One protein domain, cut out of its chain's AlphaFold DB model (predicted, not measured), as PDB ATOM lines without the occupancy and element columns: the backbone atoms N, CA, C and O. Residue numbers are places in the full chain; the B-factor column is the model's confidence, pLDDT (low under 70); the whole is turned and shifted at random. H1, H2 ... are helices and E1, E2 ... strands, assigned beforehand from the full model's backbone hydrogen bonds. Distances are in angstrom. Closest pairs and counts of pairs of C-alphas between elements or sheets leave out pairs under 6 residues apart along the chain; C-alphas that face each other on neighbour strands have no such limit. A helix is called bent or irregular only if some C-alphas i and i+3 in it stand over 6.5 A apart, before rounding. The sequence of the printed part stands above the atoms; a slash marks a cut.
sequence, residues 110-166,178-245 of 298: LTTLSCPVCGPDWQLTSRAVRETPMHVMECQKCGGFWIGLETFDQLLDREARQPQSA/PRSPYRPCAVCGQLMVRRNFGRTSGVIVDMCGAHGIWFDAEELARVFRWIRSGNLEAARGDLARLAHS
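What this domain is: This is residues 110 to 166 and 178 to 245 of the 298 residues of an uncharacterized protein of Candidatus Anammoximicrobium sp (UniProt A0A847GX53). One antiparallel sheet of seven strands, curled like part of a barrel, stands at one end of the domain, and from its one side rise H1 and a bent helix H2, which runs away from the sheet with H2a and folds back toward it with H2b as a V. The axes of H1, H2a and H2b make a triangle over the strands E4, E7 and E6. The printed part has 125 residues with two named helices and seven named strands, along the chain E1 E2 E3 E4 H1 E5 E6 E7 H2; the sheet's order is E1 E2 E3 E4 E7 E6 E5, and the class is mixed. The whole is compact, with a radius of gyration of the C-alphas of 14.0 A and spans of 41 by 31 by 27 A.

Where its parts are: Find C-alpha 110 at (7.925, 24.012, -5.038), where E1 begins and runs to 115. E2, residues 119 to 128, is the longest strand at 23.2 A. Read on to E3, residues 135 to 138, and E4, residues 145 to 148. H1, residues 149 to 160, starts at (21.927, 36.504, 3.024) and is 16.7 A long. Past the cut come E5, residues 193 to 196, E6, residues 204 to 208, and E7, residues 212 to 215. H2, residues 219 to 243, was assigned as one helix by its hydrogen bonds but is bent: C-alphas 229 and 232 are 8.4 A apart. Its arms are H2a, residues 219 to 229, 15.6 A, and H2b, residues 232 to 243, 16.6 A, ending at (27.181, 40.843, 1.283).

How they stand to each other: Look first at the strongly twisted sheet, with two meanders, strands each the antiparallel neighbour of the one before: E1 E2 E3 E4 and E5 E6 E7. E4 of the one meander and E7 of the other are antiparallel neighbours, with N 145 and O 215 within hydrogen-bond range at 2.8 A. The hairpin E6 and E7 has N 214 and O 206 at 2.8 A; the hairpin E5 and E6 has N 193 and O 207 at 2.8 A. E2 bends by 64 degrees at residue 122. Its pairing is staggered: N 111 of E1 and O 124 are 2.9 A apart, N 127 and O 136 of E3 2.8 A. H1, H2a and H2b are on one face of the sheet, making two layers. H1 stands up from it, rising 61 degrees. H1 touches H2b, closest at the C-alphas of Leu 149 and Ala 243, 7.0 A, at a shallow tilt of 3 degrees, opposite ways. With residues 159 to 160 alone H1 touches H2a, at the C-alphas of Glu 159 and Phe 224, 7.2 A. Every O i to N i+4 pair is within hydrogen-bond range in H1, H2a and H2b.

The domain as a whole: The C-alphas farthest apart, of Asp 121 and Ala 166, are 41.9 A apart. Residues 167 to 177 are not printed, and C-alphas 166 and 178 are 32.0 A apart across the cut. Of the links that are printed whole, none is long. Residues 178 to 192 hold no named element. Confidence is under 70 at residues 130 to 132, 162 to 166, 178 to 180 and 244 to 245.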
ATOM      1  N   LEU A 110       6.937  23.858  -3.974       71.38
ATOM      2  CA  LEU A 110       7.925  24.012  -5.038       71.38
ATOM      3  C   LEU A 110       8.082  25.497  -5.335       71.38
ATOM      4  O   LEU A 110       7.099  26.218  -5.482       71.38
ATOM      5  N   THR A 111       9.325  25.939  -5.441       82.88
ATOM      6  CA  THR A 111       9.639  27.315  -5.817       82.88
ATOM      7  C   THR A 111       9.981  27.406  -7.295       82.88
ATOM      8  O   THR A 111      10.229  26.401  -7.959       82.88
ATOM      9  N   THR A 112      10.041  28.627  -7.816       87.00
ATOM     10  CA  THR A 112      10.526  28.899  -9.175       87.00
ATOM     11  C   THR A 112      12.049  28.777  -9.304       87.00
ATOM     12  O   THR A 112      12.571  28.853 -10.413       87.00
ATOM     13  N   LEU A 113      12.775  28.580  -8.197       90.56
ATOM     14  CA  LEU A 113      14.234  28.509  -8.187       90.56
ATOM     15  C   LEU A 113      14.713  27.121  -8.618       90.56
ATOM     16  O   LEU A 113      14.320  26.111  -8.033       90.56
ATOM     17  N   SER A 114      15.617  27.064  -9.593       93.31
ATOM     18  CA  SER A 114      16.253  25.816 -10.025       93.31
ATOM     19  C   SER A 114      17.481  25.468  -9.182       93.31
ATOM     20  O   SER A 114      18.217  26.333  -8.708       93.31
ATOM     21  N   CYS A 115      17.746  24.172  -9.035       90.38
ATOM     22  CA  CYS A 115      18.922  23.673  -8.345       90.38
ATOM     23  C   CYS A 115      20.190  23.904  -9.188       90.38
ATOM     24  O   CYS A 115      20.318  23.324 -10.270       90.38
ATOM     25  N   PRO A 116      21.194  24.636  -8.677       91.12
ATOM     26  CA  PRO A 116      22.425  24.919  -9.414       91.12
ATOM     27  C   PRO A 116      23.324  23.687  -9.621       91.12
ATOM     28  O   PRO A 116      24.292  23.751 -10.374       91.12
ATOM     29  N   VAL A 117      23.014  22.569  -8.952       89.62
ATOM     30  CA  VAL A 117      23.740  21.290  -9.056       89.62
ATOM     31  C   VAL A 117      23.019  20.303  -9.961       89.62
ATOM     32  O   VAL A 117      23.639  19.637 -10.782       89.62
ATOM     33  N   CYS A 118      21.704  20.174  -9.785       84.25
ATOM     34  CA  CYS A 118      20.895  19.193 -10.505       84.25
ATOM     35  C   CYS A 118      20.404  19.704 -11.862       84.25
ATOM     36  O   CYS A 118      19.956  18.887 -12.663       84.25
ATOM     37  N   GLY A 119      20.506  21.012 -12.111       87.25
ATOM     38  CA  GLY A 119      20.127  21.649 -13.363       87.25
ATOM     39  C   GLY A 119      18.740  22.302 -13.330       87.25
ATOM     40  O   GLY A 119      18.034  22.232 -12.317       87.25
ATOM     41  N   PRO A 120      18.347  22.944 -14.448       86.44
ATOM     42  CA  PRO A 120      17.110  23.719 -14.559       86.44
ATOM     43  C   PRO A 120      15.844  22.881 -14.329       86.44
ATOM     44  O   PRO A 120      14.866  23.401 -13.793       86.44
ATOM     45  N   ASP A 121      15.898  21.583 -14.639       86.12
ATOM     46  CA  ASP A 121      14.774  20.643 -14.523       86.12
ATOM     47  C   ASP A 121      14.408  20.275 -13.075       86.12
ATOM     48  O   ASP A 121      13.420  19.584 -12.842       86.12
ATOM     49  N   TRP A 122      15.208  20.694 -12.091       84.75
ATOM     50  CA  TRP A 122      14.999  20.362 -10.682       84.75
ATOM     51  C   TRP A 122      14.766  21.620  -9.856       84.75
ATOM     52  O   TRP A 122      15.721  22.319  -9.515       84.75
ATOM     53  N   GLN A 123      13.512  21.883  -9.485       88.75
ATOM     54  CA  GLN A 123      13.161  23.023  -8.636       88.75
ATOM     55  C   GLN A 123      13.505  22.774  -7.163       88.75
ATOM     56  O   GLN A 123      13.453  21.647  -6.655       88.75
ATOM     57  N   LEU A 124      13.854  23.851  -6.464       85.56
ATOM     58  CA  LEU A 124      14.052  23.859  -5.023       85.56
ATOM     59  C   LEU A 124      12.705  23.901  -4.306       85.56
ATOM     60  O   LEU A 124      11.748  24.528  -4.763       85.56
ATOM     61  N   THR A 125      12.644  23.249  -3.153       84.06
ATOM     62  CA  THR A 125      11.450  23.204  -2.315       84.06
ATOM     63  C   THR A 125      11.646  24.067  -1.080       84.06
ATOM     64  O   THR A 125      12.672  23.960  -0.408       84.06
ATOM     65  N   SER A 126      10.653  24.891  -0.758       84.81
ATOM     66  CA  SER A 126      10.671  25.705   0.455       84.81
ATOM     67  C   SER A 126      10.585  24.827   1.704       84.81
ATOM     68  O   SER A 126       9.786  23.892   1.787       84.81
ATOM     69  N   ARG A 127      11.420  25.109   2.700       77.50
ATOM     70  CA  ARG A 127      11.468  24.416   3.990       77.50
ATOM     71  C   ARG A 127      11.429  25.438   5.107       77.50
ATOM     72  O   ARG A 127      12.363  26.219   5.249       77.50
ATOM     73  N   ALA A 128      10.381  25.385   5.923       76.75
ATOM     74  CA  ALA A 128      10.338  26.154   7.157       76.75
ATOM     75  C   ALA A 128      11.428  25.658   8.117       76.75
ATOM     76  O   ALA A 128      11.586  24.452   8.344       76.75
ATOM     77  N   VAL A 129      12.173  26.593   8.692       73.44
ATOM     78  CA  VAL A 129      13.108  26.319   9.779       73.44
ATOM     79  C   VAL A 129      12.283  26.217  11.058       73.44
ATOM     80  O   VAL A 129      11.578  27.159  11.419       73.44
ATOM     81  N   ARG A 130      12.330  25.055  11.729       61.94
ATOM     82  CA  ARG A 130      11.497  24.772  12.913       61.94
ATOM     83  C   ARG A 130      11.539  25.931  13.911       61.94
ATOM     84  O   ARG A 130      12.620  26.428  14.224       61.94
ATOM     85  N   GLU A 131      10.355  26.291  14.409       60.91
ATOM     86  CA  GLU A 131      10.151  27.304  15.457       60.91
ATOM     87  C   GLU A 131      10.556  28.730  15.043       60.91
ATOM     88  O   GLU A 131      10.729  29.601  15.890       60.91
ATOM     89  N   THR A 132      10.684  28.993  13.738       62.19
ATOM     90  CA  THR A 132      10.939  30.334  13.199       62.19
ATOM     91  C   THR A 132      10.145  30.565  11.912       62.19
ATOM     92  O   THR A 132       9.916  29.613  11.168       62.19
ATOM     93  N   PRO A 133       9.759  31.813  11.593       72.94
ATOM     94  CA  PRO A 133       9.071  32.144  10.340       72.94
ATOM     95  C   PRO A 133      10.006  32.128   9.111       72.94
ATOM     96  O   PRO A 133       9.646  32.614   8.044       72.94
ATOM     97  N   MET A 134      11.226  31.605   9.251       78.75
ATOM     98  CA  MET A 134      12.236  31.582   8.198       78.75
ATOM     99  C   MET A 134      12.073  30.371   7.285       78.75
ATOM    100  O   MET A 134      11.784  29.263   7.743       78.75
ATOM    101  N   HIS A 135      12.365  30.562   6.000       83.25
ATOM    102  CA  HIS A 135      12.346  29.502   4.999       83.25
ATOM    103  C   HIS A 135      13.701  29.369   4.302       83.25
ATOM    104  O   HIS A 135      14.311  30.359   3.910       83.25
ATOM    105  N   VAL A 136      14.149  28.131   4.101       87.56
ATOM    106  CA  VAL A 136      15.319  27.788   3.280       87.56
ATOM    107  C   VAL A 136      14.885  26.965   2.076       87.56
ATOM    108  O   VAL A 136      13.855  26.295   2.116       87.56
ATOM    109  N   MET A 137      15.656  27.005   0.995       91.50
ATOM    110  CA  MET A 137      15.295  26.333  -0.252       91.50
ATOM    111  C   MET A 137      16.136  25.071  -0.412       91.50
ATOM    112  O   MET A 137      17.345  25.147  -0.592       91.50
ATOM    113  N   GLU A 138      15.512  23.900  -0.327       84.94
ATOM    114  CA  GLU A 138      16.192  22.602  -0.347       84.94
ATOM    115  C   GLU A 138      15.977  21.888  -1.686       84.94
ATOM    116  O   GLU A 138      14.841  21.697  -2.132       84.94
ATOM    117  N   CYS A 139      17.052  21.387  -2.296       81.31
ATOM    118  CA  CYS A 139      16.931  20.452  -3.409       81.31
ATOM    119  C   CYS A 139      16.634  19.037  -2.897       81.31
ATOM    120  O   CYS A 139      17.473  18.406  -2.256       81.31
ATOM    121  N   GLN A 140      15.486  18.475  -3.276       77.69
ATOM    122  CA  GLN A 140      15.089  17.124  -2.854       77.69
ATOM    123  C   GLN A 140      15.910  15.989  -3.504       77.69
ATOM    124  O   GLN A 140      15.797  14.845  -3.065       77.69
ATOM    125  N   LYS A 141      16.733  16.290  -4.523       77.62
ATOM    126  CA  LYS A 141      17.593  15.319  -5.223       77.62
ATOM    127  C   LYS A 141      19.005  15.249  -4.640       77.62
ATOM    128  O   LYS A 141      19.441  14.164  -4.274       77.62
ATOM    129  N   CYS A 142      19.719  16.376  -4.559       76.19
ATOM    130  CA  CYS A 142      21.093  16.402  -4.037       76.19
ATOM    131  C   CYS A 142      21.193  16.738  -2.542       76.19
ATOM    132  O   CYS A 142      22.257  16.548  -1.964       76.19
ATOM    133  N   GLY A 143      20.122  17.233  -1.911       76.38
ATOM    134  CA  GLY A 143      20.125  17.617  -0.494       76.38
ATOM    135  C   GLY A 143      20.846  18.933  -0.184       76.38
ATOM    136  O   GLY A 143      21.095  19.216   0.984       76.38
ATOM    137  N   GLY A 144      21.203  19.719  -1.205       83.12
ATOM    138  CA  GLY A 144      21.788  21.049  -1.029       83.12
ATOM    139  C   GLY A 144      20.747  22.119  -0.685       83.12
ATOM    140  O   GLY A 144      19.556  21.958  -0.976       83.12
ATOM    141  N   PHE A 145      21.219  23.214  -0.089       90.62
ATOM    142  CA  PHE A 145      20.407  24.329   0.385       90.62
ATOM    143  C   PHE A 145      20.821  25.643  -0.269       90.62
ATOM    144  O   PHE A 145      21.996  25.998  -0.281       90.62
ATOM    145  N   TRP A 146      19.832  26.404  -0.724       94.56
ATOM    146  CA  TRP A 146      19.959  27.822  -1.020       94.56
ATOM    147  C   TRP A 146      19.374  28.636   0.136       94.56
ATOM    148  O   TRP A 146      18.230  28.416   0.548       94.56
ATOM    149  N   ILE A 147      20.165  29.571   0.662       93.44
ATOM    150  CA  ILE A 147      19.791  30.434   1.786       93.44
ATOM    151  C   ILE A 147      20.121  31.882   1.427       93.44
ATOM    152  O   ILE A 147      21.252  32.186   1.043       93.44
ATOM    153  N   GLY A 148      19.133  32.776   1.541       92.19
ATOM    154  CA  GLY A 148      19.340  34.211   1.339       92.19
ATOM    155  C   GLY A 148      20.250  34.810   2.411       92.19
ATOM    156  O   GLY A 148      20.302  34.294   3.527       92.19
ATOM    157  N   LEU A 149      20.964  35.893   2.093       90.56
ATOM    158  CA  LEU A 149      21.927  36.504   3.024       90.56
ATOM    159  C   LEU A 149      21.277  36.922   4.351       90.56
ATOM    160  O   LEU A 149      21.798  36.589   5.411       90.56
ATOM    161  N   GLU A 150      20.112  37.568   4.289       89.69
ATOM    162  CA  GLU A 150      19.345  37.978   5.471       89.69
ATOM    163  C   GLU A 150      18.854  36.771   6.285       89.69
ATOM    164  O   GLU A 150      19.027  36.713   7.500       89.69
ATOM    165  N   THR A 151      18.298  35.754   5.618       90.62
ATOM    166  CA  THR A 151      17.864  34.515   6.282       90.62
ATOM    167  C   THR A 151      19.035  33.807   6.956       90.62
ATOM    168  O   THR A 151      18.884  33.245   8.038       90.62
ATOM    169  N   PHE A 152      20.212  33.817   6.330       91.25
ATOM    170  CA  PHE A 152      21.399  33.212   6.909       91.25
ATOM    171  C   PHE A 152      21.886  33.984   8.139       91.25
ATOM    172  O   PHE A 152      22.229  33.349   9.131       91.25
ATOM    173  N   ASP A 153      21.846  35.316   8.122       90.56
ATOM    174  CA  ASP A 153      22.172  36.141   9.291       90.56
ATOM    175  C   ASP A 153      21.249  35.832  10.485       90.56
ATOM    176  O   ASP A 153      21.708  35.516  11.584       90.56
ATOM    177  N   GLN A 154      19.937  35.752  10.242       87.81
ATOM    178  CA  GLN A 154      18.961  35.354  11.264       87.81
ATOM    179  C   GLN A 154      19.196  33.920  11.787       87.81
ATOM    180  O   GLN A 154      18.975  33.630  12.971       87.81
ATOM    181  N   LEU A 155      19.667  33.005  10.931       86.06
ATOM    182  CA  LEU A 155      20.075  31.660  11.345       86.06
ATOM    183  C   LEU A 155      21.314  31.685  12.249       86.06
ATOM    184  O   LEU A 155      21.353  30.920  13.215       86.06
ATOM    185  N   LEU A 156      22.293  32.558  11.985       86.38
ATOM    186  CA  LEU A 156      23.454  32.738  12.865       86.38
ATOM    187  C   LEU A 156      23.019  33.208  14.257       86.38
ATOM    188  O   LEU A 156      23.451  32.639  15.259       86.38
ATOM    189  N   ASP A 157      22.110  34.178  14.326       83.38
ATOM    190  CA  ASP A 157      21.558  34.678  15.588       83.38
ATOM    191  C   ASP A 157      20.797  33.609  16.372       83.38
ATOM    192  O   ASP A 157      20.872  33.542  17.602       83.38
ATOM    193  N   ARG A 158      20.060  32.743  15.674       80.00
ATOM    194  CA  ARG A 158      19.395  31.596  16.297       80.00
ATOM    195  C   ARG A 158      20.408  30.617  16.883       80.00
ATOM    196  O   ARG A 158      20.221  30.175  18.014       80.00
ATOM    197  N   GLU A 159      21.451  30.270  16.137       75.94
ATOM    198  CA  GLU A 159      22.489  29.346  16.609       75.94
ATOM    199  C   GLU A 159      23.290  29.925  17.782       75.94
ATOM    200  O   GLU A 159      23.651  29.179  18.688       75.94
ATOM    201  N   ALA A 160      23.482  31.246  17.832       72.50
ATOM    202  CA  ALA A 160      24.094  31.937  18.968       72.50
ATOM    203  C   ALA A 160      23.302  31.782  20.278       72.50
ATOM    204  O   ALA A 160      23.885  31.776  21.360       72.50
ATOM    205  N   ARG A 161      21.971  31.661  20.183       70.62
ATOM    206  CA  ARG A 161      21.062  31.486  21.329       70.62
ATOM    207  C   ARG A 161      20.932  30.032  21.785       70.62
ATOM    208  O   ARG A 161      20.340  29.788  22.835       70.62
ATOM    209  N   GLN A 162      21.437  29.062  21.020       64.44
ATOM    210  CA  GLN A 162      21.392  27.662  21.438       64.44
ATOM    211  C   GLN A 162      22.468  27.378  22.497       64.44
ATOM    212  O   GLN A 162      23.591  27.873  22.374       64.44
ATOM    213  N   PRO A 163      22.166  26.565  23.528       55.88
ATOM    214  CA  PRO A 163      23.165  26.179  24.513       55.88
ATOM    215  C   PRO A 163      24.338  25.489  23.813       55.88
ATOM    216  O   PRO A 163      24.149  24.573  23.004       55.88
ATOM    217  N   GLN A 164      25.555  25.940  24.124       54.56
ATOM    218  CA  GLN A 164      26.777  25.348  23.591       54.56
ATOM    219  C   GLN A 164      26.812  23.870  23.978       54.56
ATOM    220  O   GLN A 164      27.000  23.510  25.137       54.56
ATOM    221  N   SER A 165      26.598  22.992  23.003       47.00
ATOM    222  CA  SER A 165      26.796  21.564  23.207       47.00
ATOM    223  C   SER A 165      28.293  21.291  23.119       47.00
ATOM    224  O   SER A 165      28.866  21.292  22.029       47.00
ATOM    225  N   ALA A 166      28.927  21.082  24.273       40.31
ATOM    226  CA  ALA A 166      30.307  20.631  24.367       40.31
ATOM    227  C   ALA A 166      30.395  19.178  23.880       40.31
ATOM    228  O   ALA A 166      30.169  18.228  24.623       40.31
ATOM    229  N   PRO A 178      36.420  17.258  -5.400       52.34
ATOM    230  CA  PRO A 178      36.886  17.435  -6.767       52.34
ATOM    231  C   PRO A 178      36.451  18.805  -7.294       52.34
ATOM    232  O   PRO A 178      35.408  19.342  -6.909       52.34
ATOM    233  N   ARG A 179      37.268  19.394  -8.176       56.03
ATOM    234  CA  ARG A 179      37.015  20.718  -8.762       56.03
ATOM    235  C   ARG A 179      35.706  20.693  -9.558       56.03
ATOM    236  O   ARG A 179      35.716  20.403 -10.750       56.03
ATOM    237  N   SER A 180      34.582  20.985  -8.904       64.69
ATOM    238  CA  SER A 180      33.302  21.123  -9.590       64.69
ATOM    239  C   SER A 180      33.302  22.408 -10.417       64.69
ATOM    240  O   SER A 180      33.947  23.389 -10.025       64.69
ATOM    241  N   PRO A 181      32.577  22.437 -11.543       72.88
ATOM    242  CA  PRO A 181      32.362  23.671 -12.281       72.88
ATOM    243  C   PRO A 181      31.731  24.739 -11.376       72.88
ATOM    244  O   PRO A 181      31.029  24.419 -10.409       72.88
ATOM    245  N   TYR A 182      32.010  26.007 -11.692       83.50
ATOM    246  CA  TYR A 182      31.330  27.142 -11.073       83.50
ATOM    247  C   TYR A 182      29.831  27.055 -11.337       83.50
ATOM    248  O   TYR A 182      29.402  26.635 -12.412       83.50
ATOM    249  N   ARG A 183      29.051  27.461 -10.342       89.44
ATOM    250  CA  ARG A 183      27.607  27.254 -10.306       89.44
ATOM    251  C   ARG A 183      26.871  28.585 -10.463       89.44
ATOM    252  O   ARG A 183      27.329  29.575  -9.889       89.44
ATOM    253  N   PRO A 184      25.767  28.637 -11.224       91.44
ATOM    254  CA  PRO A 184      24.960  29.844 -11.330       91.44
ATOM    255  C   PRO A 184      24.194  30.096 -10.026       91.44
ATOM    256  O   PRO A 184      23.766  29.162  -9.355       91.44
ATOM    257  N   CYS A 185      23.996  31.360  -9.676       91.88
ATOM    258  CA  CYS A 185      23.109  31.782  -8.602       91.88
ATOM    259  C   CYS A 185      21.671  31.355  -8.924       91.88
ATOM    260  O   CYS A 185      21.198  31.593 -10.036       91.88
ATOM    261  N   ALA A 186      20.961  30.790  -7.942       92.00
ATOM    262  CA  ALA A 186      19.574  30.352  -8.116       92.00
ATOM    263  C   ALA A 186      18.601  31.509  -8.432       92.00
ATOM    264  O   ALA A 186      17.526  31.258  -8.962       92.00
ATOM    265  N   VAL A 187      18.984  32.756  -8.119       92.25
ATOM    266  CA  VAL A 187      18.159  33.960  -8.315       92.25
ATOM    267  C   VAL A 187      18.535  34.716  -9.594       92.25
ATOM    268  O   VAL A 187      17.687  34.904 -10.457       92.25
ATOM    269  N   CYS A 188      19.797  35.136  -9.755       90.31
ATOM    270  CA  CYS A 188      20.211  35.975 -10.896       90.31
ATOM    271  C   CYS A 188      20.984  35.245 -12.002       90.31
ATOM    272  O   CYS A 188      21.361  35.865 -12.997       90.31
ATOM    273  N   GLY A 189      21.310  33.964 -11.818       88.12
ATOM    274  CA  GLY A 189      22.080  33.176 -12.784       88.12
ATOM    275  C   GLY A 189      23.570  33.531 -12.902       88.12
ATOM    276  O   GLY A 189      24.297  32.831 -13.606       88.12
ATOM    277  N   GLN A 190      24.066  34.568 -12.214       88.06
ATOM    278  CA  GLN A 190      25.499  34.901 -12.206       88.06
ATOM    279  C   GLN A 190      26.323  33.800 -11.534       88.06
ATOM    280  O   GLN A 190      25.850  33.139 -10.614       88.06
ATOM    281  N   LEU A 191      27.567  33.600 -11.977       88.94
ATOM    282  CA  LEU A 191      28.439  32.586 -11.386       88.94
ATOM    283  C   LEU A 191      28.795  32.949  -9.945       88.94
ATOM    284  O   LEU A 191      29.383  33.996  -9.687       88.94
ATOM    285  N   MET A 192      28.485  32.037  -9.031       90.00
ATOM    286  CA  MET A 192      28.811  32.171  -7.621       90.00
ATOM    287  C   MET A 192      30.312  32.042  -7.367       90.00
ATOM    288  O   MET A 192      31.023  31.263  -8.013       90.00
ATOM    289  N   VAL A 193      30.792  32.777  -6.368       86.81
ATOM    290  CA  VAL A 193      32.171  32.713  -5.895       86.81
ATOM    291  C   VAL A 193      32.305  31.585  -4.881       86.81
ATOM    292  O   VAL A 193      31.724  31.623  -3.798       86.81
ATOM    293  N   ARG A 194      33.132  30.601  -5.229       87.38
ATOM    294  CA  ARG A 194      33.522  29.507  -4.341       87.38
ATOM    295  C   ARG A 194      34.592  29.960  -3.347       87.38
ATOM    296  O   ARG A 194      35.662  30.398  -3.777       87.38
ATOM    297  N   ARG A 195      34.353  29.815  -2.040       86.00
ATOM    298  CA  ARG A 195      35.323  30.184  -0.985       86.00
ATOM    299  C   ARG A 195      35.170  29.362   0.290       86.00
ATOM    300  O   ARG A 195      34.124  28.784   0.535       86.00
ATOM    301  N   ASN A 196      36.212  29.355   1.119       88.56
ATOM    302  CA  ASN A 196      36.169  28.776   2.463       88.56
ATOM    303  C   ASN A 196      35.452  29.732   3.430       88.56
ATOM    304  O   ASN A 196      35.921  30.854   3.646       88.56
ATOM    305  N   PHE A 197      34.328  29.296   3.996       88.81
ATOM    306  CA  PHE A 197      33.532  30.068   4.944       88.81
ATOM    307  C   PHE A 197      34.322  30.330   6.232       88.81
ATOM    308  O   PHE A 197      35.012  29.450   6.748       88.81
ATOM    309  N   GLY A 198      34.289  31.555   6.747       83.94
ATOM    310  CA  GLY A 198      35.020  31.926   7.963       83.94
ATOM    311  C   GLY A 198      36.550  31.810   7.861       83.94
ATOM    312  O   GLY A 198      37.230  31.934   8.874       83.94
ATOM    313  N   ARG A 199      37.107  31.567   6.661       79.38
ATOM    314  CA  ARG A 199      38.535  31.329   6.340       79.38
ATOM    315  C   ARG A 199      39.173  30.090   6.983       79.38
ATOM    316  O   ARG A 199      40.076  29.518   6.378       79.38
ATOM    317  N   THR A 200      38.711  29.661   8.155       81.94
ATOM    318  CA  THR A 200      39.267  28.544   8.938       81.94
ATOM    319  C   THR A 200      38.282  27.393   9.147       81.94
ATOM    320  O   THR A 200      38.683  26.360   9.673       81.94
ATOM    321  N   SER A 201      37.021  27.511   8.707       84.00
ATOM    322  CA  SER A 201      36.023  26.444   8.917       84.00
ATOM    323  C   SER A 201      36.312  25.171   8.109       84.00
ATOM    324  O   SER A 201      35.844  24.084   8.455       84.00
ATOM    325  N   GLY A 202      37.040  25.303   6.994       84.94
ATOM    326  CA  GLY A 202      37.248  24.224   6.026       84.94
ATOM    327  C   GLY A 202      35.978  23.877   5.239       84.94
ATOM    328  O   GLY A 202      35.952  22.882   4.514       84.94
ATOM    329  N   VAL A 203      34.898  24.646   5.384       85.56
ATOM    330  CA  VAL A 203      33.661  24.463   4.624       85.56
ATOM    331  C   VAL A 203      33.718  25.353   3.393       85.56
ATOM    332  O   VAL A 203      33.826  26.571   3.505       85.56
ATOM    333  N   ILE A 204      33.674  24.744   2.213       88.62
ATOM    334  CA  ILE A 204      33.661  25.473   0.951       88.62
ATOM    335  C   ILE A 204      32.208  25.796   0.622       88.62
ATOM    336  O   ILE A 204      31.399  24.894   0.588       88.62
ATOM    337  N   VAL A 205      31.879  27.061   0.394       90.06
ATOM    338  CA  VAL A 205      30.527  27.492   0.016       90.06
ATOM    339  C   VAL A 205      30.572  28.226  -1.318       90.06
ATOM    340  O   VAL A 205      31.581  28.861  -1.651       90.06
ATOM    341  N   ASP A 206      29.483  28.146  -2.077       92.06
ATOM    342  CA  ASP A 206      29.296  28.891  -3.320       92.06
ATOM    343  C   ASP A 206      28.360  30.078  -3.030       92.06
ATOM    344  O   ASP A 206      27.239  29.885  -2.573       92.06
ATOM    345  N   MET A 207      28.818  31.316  -3.232       90.12
ATOM    346  CA  MET A 207      28.091  32.514  -2.787       90.12
ATOM    347  C   MET A 207      27.900  33.568  -3.882       90.12
ATOM    348  O   MET A 207      28.792  33.808  -4.695       90.12
ATOM    349  N   CYS A 208      26.731  34.204  -3.868       90.06
ATOM    350  CA  CYS A 208      26.393  35.422  -4.597       90.06
ATOM    351  C   CYS A 208      26.222  36.562  -3.585       90.06
ATOM    352  O   CYS A 208      25.371  36.469  -2.697       90.06
ATOM    353  N   GLY A 209      27.013  37.624  -3.737       85.25
ATOM    354  CA  GLY A 209      27.050  38.774  -2.835       85.25
ATOM    355  C   GLY A 209      25.748  39.568  -2.795       85.25
ATOM    356  O   GLY A 209      25.459  40.188  -1.780       85.25
ATOM    357  N   ALA A 210      24.924  39.501  -3.846       86.81
ATOM    358  CA  ALA A 210      23.612  40.144  -3.863       86.81
ATOM    359  C   ALA A 210      22.473  39.293  -3.270       86.81
ATOM    360  O   ALA A 210      21.539  39.847  -2.700       86.81
ATOM    361  N   HIS A 211      22.503  37.963  -3.423       90.31
ATOM    362  CA  HIS A 211      21.305  37.142  -3.185       90.31
ATOM    363  C   HIS A 211      21.433  36.124  -2.056       90.31
ATOM    364  O   HIS A 211      20.471  35.925  -1.317       90.31
ATOM    365  N   GLY A 212      22.559  35.418  -1.933       92.56
ATOM    366  CA  GLY A 212      22.601  34.273  -1.027       92.56
ATOM    367  C   GLY A 212      23.754  33.305  -1.223       92.56
ATOM    368  O   GLY A 212      24.681  33.523  -2.006       92.56
ATOM    369  N   ILE A 213      23.668  32.214  -0.473       93.56
ATOM    370  CA  ILE A 213      24.698  31.191  -0.343       93.56
ATOM    371  C   ILE A 213      24.088  29.833  -0.678       93.56
ATOM    372  O   ILE A 213      23.005  29.478  -0.202       93.56
ATOM    373  N   TRP A 214      24.812  29.065  -1.483       94.38
ATOM    374  CA  TRP A 214      24.570  27.652  -1.699       94.38
ATOM    375  C   TRP A 214      25.459  26.808  -0.783       94.38
ATOM    376  O   TRP A 214      26.675  27.004  -0.721       94.38
ATOM    377  N   PHE A 215      24.833  25.832  -0.133       89.56
ATOM    378  CA  PHE A 215      25.473  24.794   0.664       89.56
ATOM    379  C   PHE A 215      25.193  23.438   0.019       89.56
ATOM    380  O   PHE A 215      24.033  23.076  -0.194       89.56
ATOM    381  N   ASP A 216      26.235  22.666  -0.263       85.56
ATOM    382  CA  ASP A 216      26.089  21.253  -0.590       85.56
ATOM    383  C   ASP A 216      25.623  20.448   0.630       85.56
ATOM    384  O   ASP A 216      25.503  20.951   1.757       85.56
ATOM    385  N   ALA A 217      25.308  19.174   0.390       76.94
ATOM    386  CA  ALA A 217      24.916  18.260   1.448       76.94
ATOM    387  C   ALA A 217      25.935  18.314   2.600       76.94
ATOM    388  O   ALA A 217      27.144  18.273   2.387       76.94
ATOM    389  N   GLU A 218      25.427  18.423   3.828       72.62
ATOM    390  CA  GLU A 218      26.197  18.484   5.081       72.62
ATOM    391  C   GLU A 218      27.008  19.767   5.345       72.62
ATOM    392  O   GLU A 218      27.399  19.994   6.495       72.62
ATOM    393  N   GLU A 219      27.226  20.645   4.364       83.31
ATOM    394  CA  GLU A 219      28.044  21.855   4.547       83.31
ATOM    395  C   GLU A 219      27.435  22.824   5.562       83.31
ATOM    396  O   GLU A 219      28.129  23.288   6.467       83.31
ATOM    397  N   LEU A 220      26.121  23.054   5.495       85.19
ATOM    398  CA  LEU A 220      25.414  23.898   6.462       85.19
ATOM    399  C   LEU A 220      25.554  23.361   7.897       85.19
ATOM    400  O   LEU A 220      25.863  24.102   8.830       85.19
ATOM    401  N   ALA A 221      25.393  22.047   8.074       77.62
ATOM    402  CA  ALA A 221      25.544  21.404   9.376       77.62
ATOM    403  C   ALA A 221      26.981  21.528   9.909       77.62
ATOM    404  O   ALA A 221      27.187  21.669  11.115       77.62
ATOM    405  N   ARG A 222      27.983  21.489   9.022       76.81
ATOM    406  CA  ARG A 222      29.391  21.710   9.376       76.81
ATOM    407  C   ARG A 222      29.649  23.150   9.808       76.81
ATOM    408  O   ARG A 222      30.333  23.343  10.810       76.81
ATOM    409  N   VAL A 223      29.072  24.132   9.116       83.62
ATOM    410  CA  VAL A 223      29.158  25.545   9.517       83.62
ATOM    411  C   VAL A 223      28.558  25.751  10.905       83.62
ATOM    412  O   VAL A 223      29.225  26.320  11.764       83.62
ATOM    413  N   PHE A 224      27.369  25.210  11.184       82.56
ATOM    414  CA  PHE A 224      26.767  25.312  12.518       82.56
ATOM    415  C   PHE A 224      27.603  24.632  13.606       82.56
ATOM    416  O   PHE A 224      27.768  25.196  14.684       82.56
ATOM    417  N   ARG A 225      28.212  23.469  13.334       79.31
ATOM    418  CA  ARG A 225      29.156  22.849  14.286       79.31
ATOM    419  C   ARG A 225      30.364  23.740  14.574       79.31
ATOM    420  O   ARG A 225      30.747  23.874  15.729       79.31
ATOM    421  N   TRP A 226      30.942  24.351  13.544       84.00
ATOM    422  CA  TRP A 226      32.081  25.259  13.690       84.00
ATOM    423  C   TRP A 226      31.715  26.550  14.443       84.00
ATOM    424  O   TRP A 226      32.493  27.035  15.262       84.00
ATOM    425  N   ILE A 227      30.508  27.078  14.240       82.94
ATOM    426  CA  ILE A 227      29.994  28.223  15.005       82.94
ATOM    427  C   ILE A 227      29.844  27.858  16.484       82.94
ATOM    428  O   ILE A 227      30.311  28.602  17.346       82.94
ATOM    429  N   ARG A 228      29.270  26.685  16.785       77.75
ATOM    430  CA  ARG A 228      29.092  26.192  18.161       77.75
ATOM    431  C   ARG A 228      30.409  25.964  18.907       77.75
ATOM    432  O   ARG A 228      30.390  25.948  20.130       77.75
ATOM    433  N   SER A 229      31.544  25.849  18.211       79.75
ATOM    434  CA  SER A 229      32.873  25.825  18.840       79.75
ATOM    435  C   SER A 229      33.457  27.222  19.114       79.75
ATOM    436  O   SER A 229      34.661  27.341  19.316       79.75
ATOM    437  N   GLY A 230      32.633  28.277  19.087       82.88
ATOM    438  CA  GLY A 230      33.007  29.643  19.476       82.88
ATOM    439  C   GLY A 230      33.336  30.591  18.319       82.88
ATOM    440  O   GLY A 230      33.790  31.705  18.556       82.88
ATOM    441  N   ASN A 231      33.098  30.196  17.064       87.12
ATOM    442  CA  ASN A 231      33.499  30.978  15.886       87.12
ATOM    443  C   ASN A 231      32.390  31.885  15.314       87.12
ATOM    444  O   ASN A 231      32.396  32.209  14.125       87.12
ATOM    445  N   LEU A 232      31.424  32.302  16.137       87.06
ATOM    446  CA  LEU A 232      30.282  33.112  15.692       87.06
ATOM    447  C   LEU A 232      30.706  34.467  15.101       87.06
ATOM    448  O   LEU A 232      30.259  34.833  14.017       87.06
ATOM    449  N   GLU A 233      31.609  35.187  15.767       87.25
ATOM    450  CA  GLU A 233      32.086  36.494  15.288       87.25
ATOM    451  C   GLU A 233      32.861  36.373  13.972       87.25
ATOM    452  O   GLU A 233      32.719  37.196  13.065       87.25
ATOM    453  N   ALA A 234      33.621  35.287  13.813       88.25
ATOM    454  CA  ALA A 234      34.278  34.984  12.551       88.25
ATOM    455  C   ALA A 234      33.252  34.718  11.435       88.25
ATOM    456  O   ALA A 234      33.462  35.186  10.317       88.25
ATOM    457  N   ALA A 235      32.141  34.031  11.732       87.56
ATOM    458  CA  ALA A 235      31.045  33.807  10.787       87.56
ATOM    459  C   ALA A 235      30.362  35.120  10.365       87.56
ATOM    460  O   ALA A 235      30.198  35.357   9.170       87.56
ATOM    461  N   ARG A 236      30.033  36.000  11.322       89.25
ATOM    462  CA  ARG A 236      29.420  37.317  11.062       89.25
ATOM    463  C   ARG A 236      30.325  38.220  10.235       89.25
ATOM    464  O   ARG A 236      29.906  38.757   9.214       89.25
ATOM    465  N   GLY A 237      31.593  38.330  10.629       88.44
ATOM    466  CA  GLY A 237      32.578  39.096   9.869       88.44
ATOM    467  C   GLY A 237      32.769  38.543   8.456       88.44
ATOM    468  O   GLY A 237      33.020  39.298   7.518       88.44
ATOM    469  N   ASP A 238      32.636  37.226   8.276       87.56
ATOM    470  CA  ASP A 238      32.673  36.617   6.954       87.56
ATOM    471  C   ASP A 238      31.443  36.962   6.120       87.56
ATOM    472  O   ASP A 238      31.619  37.365   4.969       87.56
ATOM    473  N   LEU A 239      30.243  36.885   6.703       87.38
ATOM    474  CA  LEU A 239      28.972  37.237   6.067       87.38
ATOM    475  C   LEU A 239      28.894  38.712   5.669       87.38
ATOM    476  O   LEU A 239      28.517  39.020   4.540       87.38
ATOM    477  N   ALA A 240      29.354  39.624   6.525       86.19
ATOM    478  CA  ALA A 240      29.450  41.041   6.186       86.19
ATOM    479  C   ALA A 240      30.352  41.269   4.959       86.19
ATOM    480  O   ALA A 240      30.012  42.043   4.065       86.19
ATOM    481  N   ARG A 241      31.472  40.535   4.854       83.62
ATOM    482  CA  ARG A 241      32.332  40.557   3.655       83.62
ATOM    483  C   ARG A 241      31.680  39.901   2.435       83.62
ATOM    484  O   ARG A 241      32.037  40.263   1.321       83.62
ATOM    485  N   LEU A 242      30.803  38.909   2.626       78.00
ATOM    486  CA  LEU A 242      30.040  38.260   1.547       78.00
ATOM    487  C   LEU A 242      29.063  39.264   0.914       78.00
ATOM    488  O   LEU A 242      29.122  39.472  -0.292       78.00
ATOM    489  N   ALA A 243      28.245  39.936   1.732       74.88
ATOM    490  CA  ALA A 243      27.181  40.843   1.283       74.88
ATOM    491  C   ALA A 243      27.681  42.079   0.509       74.88
ATOM    492  O   ALA A 243      26.961  42.643  -0.306       74.88
ATOM    493  N   HIS A 244      28.928  42.495   0.745       67.69
ATOM    494  CA  HIS A 244      29.545  43.650   0.080       67.69
ATOM    495  C   HIS A 244      30.553  43.249  -1.002       67.69
ATOM    496  O   HIS A 244      31.251  44.104  -1.551       67.69
ATOM    497  N   SER A 245      30.694  41.951  -1.291       64.75
ATOM    498  CA  SER A 245      31.610  41.506  -2.333       64.75
ATOM    499  C   SER A 245      31.008  41.865  -3.692       64.75
ATOM    500  O   SER A 245      29.890  41.435  -3.977       64.75
TER     501      SER A 245